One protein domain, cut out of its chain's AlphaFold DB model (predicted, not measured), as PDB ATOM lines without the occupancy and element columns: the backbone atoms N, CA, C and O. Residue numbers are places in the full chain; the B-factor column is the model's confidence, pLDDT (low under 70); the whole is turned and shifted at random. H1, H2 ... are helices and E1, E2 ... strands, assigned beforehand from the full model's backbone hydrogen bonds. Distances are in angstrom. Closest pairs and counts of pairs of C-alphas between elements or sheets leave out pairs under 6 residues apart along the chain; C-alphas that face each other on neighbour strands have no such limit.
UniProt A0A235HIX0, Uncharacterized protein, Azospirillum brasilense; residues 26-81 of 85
ATOM      1  N   PHE A  26     237.046 197.500 271.186       93.62
ATOM      2  CA  PHE A  26     236.417 196.240 271.572       93.62
ATOM      3  C   PHE A  26     237.444 195.102 271.655       93.62
ATOM      4  O   PHE A  26     238.211 194.885 270.716       93.62
ATOM      5  N   VAL A  27     237.425 194.348 272.754       95.12
ATOM      6  CA  VAL A  27     238.269 193.165 272.967       95.12
ATOM      7  C   VAL A  27     237.376 191.957 273.229       95.12
ATOM      8  O   VAL A  27     236.638 191.923 274.213       95.12
ATOM      9  N   GLY A  28     237.456 190.968 272.338       97.25
ATOM     10  CA  GLY A  28     236.715 189.712 272.467       97.25
ATOM     11  C   GLY A  28     237.284 188.801 273.552       97.25
ATOM     12  O   GLY A  28     238.485 188.837 273.833       97.25
ATOM     13  N   ASP A  29     236.445 187.929 274.107       96.19
ATOM     14  CA  ASP A  29     236.847 187.013 275.183       96.19
ATOM     15  C   ASP A  29     237.986 186.082 274.731       96.19
ATOM     16  O   ASP A  29     238.968 185.889 275.446       96.19
ATOM     17  N   ILE A  30     237.924 185.596 273.485       96.69
ATOM     18  CA  ILE A  30     238.983 184.763 272.895       96.69
ATOM     19  C   ILE A  30     240.331 185.491 272.827       96.69
ATOM     20  O   ILE A  30     241.375 184.882 273.041       96.69
ATOM     21  N   VAL A  31     240.321 186.805 272.579       95.94
ATOM     22  CA  VAL A  31     241.544 187.618 272.520       95.94
ATOM     23  C   VAL A  31     242.164 187.735 273.909       95.94
ATOM     24  O   VAL A  31     243.385 187.671 274.029       95.94
ATOM     25  N   LEU A  32     241.347 187.856 274.961       96.62
ATOM     26  CA  LEU A  32     241.844 187.841 276.337       96.62
ATOM     27  C   LEU A  32     242.442 186.485 276.716       96.62
ATOM     28  O   LEU A  32     243.515 186.462 277.319       96.62
ATOM     29  N   CYS A  33     241.808 185.374 276.331       96.94
ATOM     30  CA  CYS A  33     242.349 184.036 276.583       96.94
ATOM     31  C   CYS A  33     243.719 183.843 275.918       96.94
ATOM     32  O   CYS A  33     244.682 183.459 276.581       96.94
ATOM     33  N   GLU A  34     243.839 184.182 274.632       96.50
ATOM     34  CA  GLU A  34     245.111 184.112 273.900       96.50
ATOM     35  C   GLU A  34     246.166 185.046 274.504       96.50
ATOM     36  O   GLU A  34     247.336 184.683 274.638       96.50
ATOM     37  N   PHE A  35     245.766 186.244 274.932       95.56
ATOM     38  CA  PHE A  35     246.667 187.185 275.586       95.56
ATOM     39  C   PHE A  35     247.237 186.619 276.893       95.56
ATOM     40  O   PHE A  35     248.451 186.666 277.104       95.56
ATOM     41  N   VAL A  36     246.395 186.027 277.745       96.75
ATOM     42  CA  VAL A  36     246.841 185.345 278.970       96.75
ATOM     43  C   VAL A  36     247.774 184.181 278.638       96.75
ATOM     44  O   VAL A  36     248.849 184.078 279.233       96.75
ATOM     45  N   TRP A  37     247.421 183.364 277.643       95.94
ATOM     46  CA  TRP A  37     248.244 182.242 277.195       95.94
ATOM     47  C   TRP A  37     249.638 182.689 276.730       95.94
ATOM     48  O   TRP A  37     250.647 182.097 277.124       95.94
ATOM     49  N   VAL A  38     249.729 183.775 275.955       95.25
ATOM     50  CA  VAL A  38     251.011 184.364 275.535       95.25
ATOM     51  C   VAL A  38     251.804 184.856 276.747       95.25
ATOM     52  O   VAL A  38     253.005 184.586 276.847       95.25
ATOM     53  N   LEU A  39     251.164 185.546 277.696       95.25
ATOM     54  CA  LEU A  39     251.856 186.059 278.877       95.25
ATOM     55  C   LEU A  39     252.404 184.940 279.775       95.25
ATOM     56  O   LEU A  39     253.554 185.031 280.211       95.25
ATOM     57  N   GLU A  40     251.629 183.887 280.035       95.31
ATOM     58  CA  GLU A  40     252.035 182.764 280.896       95.31
ATOM     59  C   GLU A  40     253.021 181.826 280.177       95.31
ATOM     60  O   GLU A  40     254.084 181.482 280.705       95.31
ATOM     61  N   GLY A  41     252.699 181.427 278.946       94.19
ATOM     62  CA  GLY A  41     253.434 180.414 278.194       94.19
ATOM     63  C   GLY A  41     254.688 180.946 277.510       94.19
ATOM     64  O   GLY A  41     255.770 180.371 277.665       94.19
ATOM     65  N   VAL A  42     254.557 182.044 276.764       93.69
ATOM     66  CA  VAL A  42     255.643 182.600 275.941       93.69
ATOM     67  C   VAL A  42     256.488 183.569 276.759       93.69
ATOM     68  O   VAL A  42     257.707 183.422 276.832       93.69
ATOM     69  N   MET A  43     255.847 184.522 277.440       92.06
ATOM     70  CA  MET A  43     256.547 185.556 278.208       92.06
ATOM     71  C   MET A  43     256.876 185.156 279.653       92.06
ATOM     72  O   MET A  43     257.524 185.937 280.355       92.06
ATOM     73  N   ARG A  44     256.449 183.964 280.098       94.75
ATOM     74  CA  ARG A  44     256.735 183.395 281.430       94.75
ATOM     75  C   ARG A  44     256.394 184.344 282.584       94.75
ATOM     76  O   ARG A  44     257.119 184.409 283.577       94.75
ATOM     77  N   ARG A  45     255.317 185.118 282.442       95.88
ATOM     78  CA  ARG A  45     254.821 186.012 283.492       95.88
ATOM     79  C   ARG A  45     254.125 185.205 284.575       95.88
ATOM     80  O   ARG A  45     253.441 184.227 284.295       95.88
ATOM     81  N   ASP A  46     254.315 185.632 285.817       96.38
ATOM     82  CA  ASP A  46     253.582 185.076 286.944       96.38
ATOM     83  C   ASP A  46     252.118 185.549 286.932       96.38
ATOM     84  O   ASP A  46     251.780 186.603 286.386       96.38
ATOM     85  N   ARG A  47     251.249 184.763 287.568       95.69
ATOM     86  CA  ARG A  47     249.793 184.966 287.567       95.69
ATOM     87  C   ARG A  47     249.357 186.276 288.216       95.69
ATOM     88  O   ARG A  47     248.365 186.857 287.792       95.69
ATOM     89  N   GLU A  48     250.104 186.767 289.203       96.38
ATOM     90  CA  GLU A  48     249.818 188.052 289.848       96.38
ATOM     91  C   GLU A  48     250.132 189.217 288.902       96.38
ATOM     92  O   GLU A  48     249.383 190.187 288.794       96.38
ATOM     93  N   THR A  49     251.226 189.118 288.152       96.50
ATOM     94  CA  THR A  49     251.548 190.066 287.084       96.50
ATOM     95  C   THR A  49     250.502 190.036 285.972       96.50
ATOM     96  O   THR A  49     250.070 191.104 285.543       96.50
ATOM     97  N   ILE A  50     250.049 188.856 285.542       96.75
ATOM     98  CA  ILE A  50     248.985 188.725 284.534       96.75
ATOM     99  C   ILE A  50     247.683 189.357 285.037       96.75
ATOM    100  O   ILE A  50     247.091 190.172 284.334       96.75
ATOM    101  N   ALA A  51     247.273 189.055 286.271       96.25
ATOM    102  CA  ALA A  51     246.061 189.608 286.863       96.25
ATOM    103  C   ALA A  51     246.086 191.140 286.930       96.25
ATOM    104  O   ALA A  51     245.113 191.778 286.544       96.25
ATOM    105  N   ARG A  52     247.217 191.742 287.321       96.56
ATOM    106  CA  ARG A  52     247.375 193.206 287.316       96.56
ATOM    107  C   ARG A  52     247.266 193.809 285.917       96.56
ATOM    108  O   ARG A  52     246.735 194.904 285.774       96.56
ATOM    109  N   ILE A  53     247.766 193.126 284.886       96.44
ATOM    110  CA  ILE A  53     247.619 193.589 283.498       96.44
ATOM    111  C   ILE A  53     246.152 193.499 283.060       96.44
ATOM    112  O   ILE A  53     245.653 194.428 282.433       96.44
ATOM    113  N   LEU A  54     245.454 192.417 283.410       96.75
ATOM    114  CA  LEU A  54     244.022 192.280 283.140       96.75
ATOM    115  C   LEU A  54     243.208 193.359 283.860       96.75
ATOM    116  O   LEU A  54     242.324 193.939 283.242       96.75
ATOM    117  N   ASP A  55     243.538 193.677 285.115       96.38
ATOM    118  CA  ASP A  55     242.896 194.761 285.865       96.38
ATOM    119  C   ASP A  55     243.082 196.108 285.126       96.38
ATOM    120  O   ASP A  55     242.115 196.838 284.928       96.38
ATOM    121  N   LEU A  56     244.279 196.393 284.586       95.94
ATOM    122  CA  LEU A  56     244.515 197.588 283.757       95.94
ATOM    123  C   LEU A  56     243.691 197.611 282.463       95.94
ATOM    124  O   LEU A  56     243.322 198.689 282.011       95.94
ATOM    125  N   ILE A  57     243.436 196.457 281.843       95.31
ATOM    126  CA  ILE A  57     242.607 196.364 280.631       95.31
ATOM    127  C   ILE A  57     241.131 196.574 280.983       95.31
ATOM    128  O   ILE A  57     240.443 197.329 280.303       95.31
ATOM    129  N   LEU A  58     240.655 195.916 282.041       95.69
ATOM    130  CA  LEU A  58     239.252 195.919 282.464       95.69
ATOM    131  C   LEU A  58     238.822 197.258 283.073       95.69
ATOM    132  O   LEU A  58     237.647 197.605 283.002       95.69
ATOM    133  N   ASP A  59     239.754 198.008 283.660       95.56
ATOM    134  CA  ASP A  59     239.487 199.324 284.251       95.56
ATOM    135  C   ASP A  59     239.750 200.485 283.270       95.56
ATOM    136  O   ASP A  59     239.571 201.654 283.622       95.56
ATOM    137  N   ASN A  60     240.171 200.193 282.034       93.31
ATOM    138  CA  ASN A  60     240.411 201.207 281.015       93.31
ATOM    139  C   ASN A  60     239.106 201.602 280.310       93.31
ATOM    140  O   ASN A  60     238.515 200.805 279.588       93.31
ATOM    141  N   ALA A  61     238.700 202.864 280.465       90.75
ATOM    142  CA  ALA A  61     237.482 203.409 279.862       90.75
ATOM    143  C   ALA A  61     237.484 203.401 278.320       90.75
ATOM    144  O   ALA A  61     236.413 203.391 277.714       90.75
ATOM    145  N   ASP A  62     238.663 203.372 277.696       90.62
ATOM    146  CA  ASP A  62     238.824 203.313 276.242       90.62
ATOM    147  C   ASP A  62     238.707 201.877 275.699       90.62
ATOM    148  O   ASP A  62     238.779 201.661 274.487       90.62
ATOM    149  N   ILE A  63     238.547 200.875 276.573       93.06
ATOM    150  CA  ILE A  63     238.453 199.459 276.212       93.06
ATOM    151  C   ILE A  63     237.102 198.895 276.649       93.06
ATOM    152  O   ILE A  63     236.684 199.012 277.798       93.06
ATOM    153  N   ARG A  64     236.430 198.198 275.731       95.50
ATOM    154  CA  ARG A  64     235.226 197.426 276.025       95.50
ATOM    155  C   ARG A  64     235.490 195.940 275.835       95.50
ATOM    156  O   ARG A  64     235.625 195.468 274.711       95.50
ATOM    157  N   VAL A  65     235.510 195.204 276.939       96.88
ATOM    158  CA  VAL A  65     235.609 193.740 276.931       96.88
ATOM    159  C   VAL A  65     234.235 193.117 276.679       96.88
ATOM    160  O   VAL A  65     233.241 193.568 277.252       96.88
ATOM    161  N   GLU A  66     234.187 192.090 275.829       97.38
ATOM    162  CA  GLU A  66     232.976 191.343 275.458       97.38
ATOM    163  C   GLU A  66     232.177 190.874 276.681       97.38
ATOM    164  O   GLU A  66     231.019 191.275 276.841       97.38
ATOM    165  N   SER A  67     232.817 190.128 277.587       96.75
ATOM    166  CA  SER A  67     232.211 189.650 278.832       96.75
ATOM    167  C   SER A  67     232.976 190.131 280.071       96.75
ATOM    168  O   SER A  67     233.545 189.333 280.813       96.75
ATOM    169  N   GLU A  68     232.962 191.438 280.361       96.44
ATOM    170  CA  GLU A  68     233.745 192.036 281.464       96.44
ATOM    171  C   GLU A  68     233.564 191.322 282.822       96.44
ATOM    172  O   GLU A  68     234.534 191.051 283.529       96.44
ATOM    173  N   THR A  69     232.329 190.955 283.186       96.94
ATOM    174  CA  THR A  69     232.064 190.250 284.456       96.94
ATOM    175  C   THR A  69     232.704 188.859 284.478       96.94
ATOM    176  O   THR A  69     233.278 188.462 285.495       96.94
ATOM    177  N   ALA A  70     232.636 188.129 283.361       96.94
ATOM    178  CA  ALA A  70     233.254 186.813 283.234       96.94
ATOM    179  C   ALA A  70     234.783 186.927 283.246       96.94
ATOM    180  O   ALA A  70     235.431 186.192 283.983       96.94
ATOM    181  N   ALA A  71     235.351 187.907 282.539       97.38
ATOM    182  CA  ALA A  71     236.787 188.174 282.532       97.38
ATOM    183  C   ALA A  71     237.329 188.532 283.930       97.38
ATOM    184  O   ALA A  71     238.381 188.036 284.336       97.38
ATOM    185  N   ARG A  72     236.592 189.331 284.717       97.38
ATOM    186  CA  ARG A  72     236.942 189.625 286.121       97.38
ATOM    187  C   ARG A  72     236.914 188.365 286.989       97.38
ATOM    188  O   ARG A  72     237.840 188.139 287.770       97.38
ATOM    189  N   ALA A  73     235.886 187.530 286.842       97.56
ATOM    190  CA  ALA A  73     235.787 186.263 287.567       97.56
ATOM    191  C   ALA A  73     236.918 185.291 287.183       97.56
ATOM    192  O   ALA A  73     237.571 184.730 288.064       97.56
ATOM    193  N   ALA A  74     237.204 185.158 285.888       97.31
ATOM    194  CA  ALA A  74     238.301 184.356 285.357       97.31
ATOM    195  C   ALA A  74     239.664 184.844 285.871       97.31
ATOM    196  O   ALA A  74     240.457 184.040 286.349       97.31
ATOM    197  N   SER A  75     239.915 186.159 285.900       97.38
ATOM    198  CA  SER A  75     241.129 186.746 286.496       97.38
ATOM    199  C   SER A  75     241.280 186.379 287.982       97.38
ATOM    200  O   SER A  75     242.364 186.009 288.442       97.38
ATOM    201  N   ALA A  76     240.188 186.426 288.753       96.88
ATOM    202  CA  ALA A  76     240.199 186.056 290.169       96.88
ATOM    203  C   ALA A  76     240.458 184.556 290.402       96.88
ATOM    204  O   ALA A  76     241.160 184.199 291.350       96.88
ATOM    205  N   LEU A  77     239.921 183.678 289.549       97.25
ATOM    206  CA  LEU A  77     240.176 182.234 289.591       97.25
ATOM    207  C   LEU A  77     241.594 181.900 289.114       97.25
ATOM    208  O   LEU A  77     242.285 181.091 289.736       97.25
ATOM    209  N   HIS A  78     242.075 182.573 288.073       96.69
ATOM    210  CA  HIS A  78     243.418 182.379 287.547       96.69
ATOM    211  C   HIS A  78     244.490 182.673 288.606       96.69
ATOM    212  O   HIS A  78     245.414 181.871 288.788       96.69
ATOM    213  N   ARG A  79     244.307 183.739 289.408       94.75
ATOM    214  CA  ARG A  79     245.143 184.037 290.591       94.75
ATOM    215  C   ARG A  79     245.222 182.879 291.593       94.75
ATOM    216  O   ARG A  79     246.236 182.725 292.264       94.75
ATOM    217  N   GLN A  80     244.181 182.055 291.685       95.88
ATOM    218  CA  GLN A  80     244.092 180.929 292.623       95.88
ATOM    219  C   GLN A  80     244.651 179.611 292.066       95.88
ATOM    220  O   GLN A  80     244.652 178.609 292.778       95.88
ATOM    221  N   GLY A  81     245.133 179.588 290.821       93.12
ATOM    222  CA  GLY A  81     245.689 178.376 290.210       93.12
ATOM    223  C   GLY A  81     244.820 177.753 289.116       93.12
ATOM    224  O   GLY A  81     245.266 176.805 288.476       93.12
TER     225      GLY A  81
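What this domain is: This is residues 26 to 81 of the 85 residues of an uncharacterized protein of Azospirillum brasilense (UniProt A0A235HIX0). Three helices of similar length lie side by side in a small up-and-down bundle, their centres making a triangle, with H2 running opposite to H1 and H3; H1 and H2 form a helical hairpin, and H1 and H3 meet more loosely. At one end of the bundle the short strand E1 crosses between the end of H2 and the beginning of H3, with residues 26 to 27 beside it. The printed part has 56 residues, in the order H1, H2, E1, H3, and is mostly helix. It is compact, with a radius of gyration of the C-alphas of 10.5 A, and rounded, spanning 27 by 20 by 16 A.

How they stand to each other: Residues 26 to 27 pair in parallel with residues 64 to 65 of E1, residues 63 to 65, which pairs with no named strand. H1, residues 29 to 42, touches H2, residues 47 to 58, with residues 36 to 40 alone, and H2 touches H1 with residues 47 to 50 alone. The closest C-alphas of this hairpin, those of Val 36 and Ile 50, are 6.9 A apart, at a shallow tilt of 31 degrees, opposite ways. H2 touches H3, residues 68 to 79, at a shallow tilt of 12 degrees, opposite ways; their closest C-alphas, those of Arg 47 and Arg 79, are 5.6 A apart. H1 and H3 are close but not clearly touching, the same way at a shallow tilt of 23 degrees, with the C-alphas of Asp 29 and Ala 71 closest at 7.4 A. The closest C-alphas of H2 and E1, those of Ile 57 and Ile 63, are 6.8 A apart. In H1, H2 and H3 every O i to N i+4 pair is within hydrogen-bond range.

Where its parts are: H1 begins at C-alpha 29, (236.847, 187.013, 275.183), and is 19.3 A long. H2 is 16.0 A long and E1 6.4 A. H3 is 16.6 A long and ends at C-alpha 79, (245.143, 184.037, 290.591).

The domain as a whole: The two C-alphas farthest apart, those of Asp 62 and Gly 81, are 29.4 A apart. The printed part has no cut, and the links H1 to H2, H2 to E1 and E1 to H3 are tight. The mean pLDDT of the printed part is 95.8, and no printed residue is under 70.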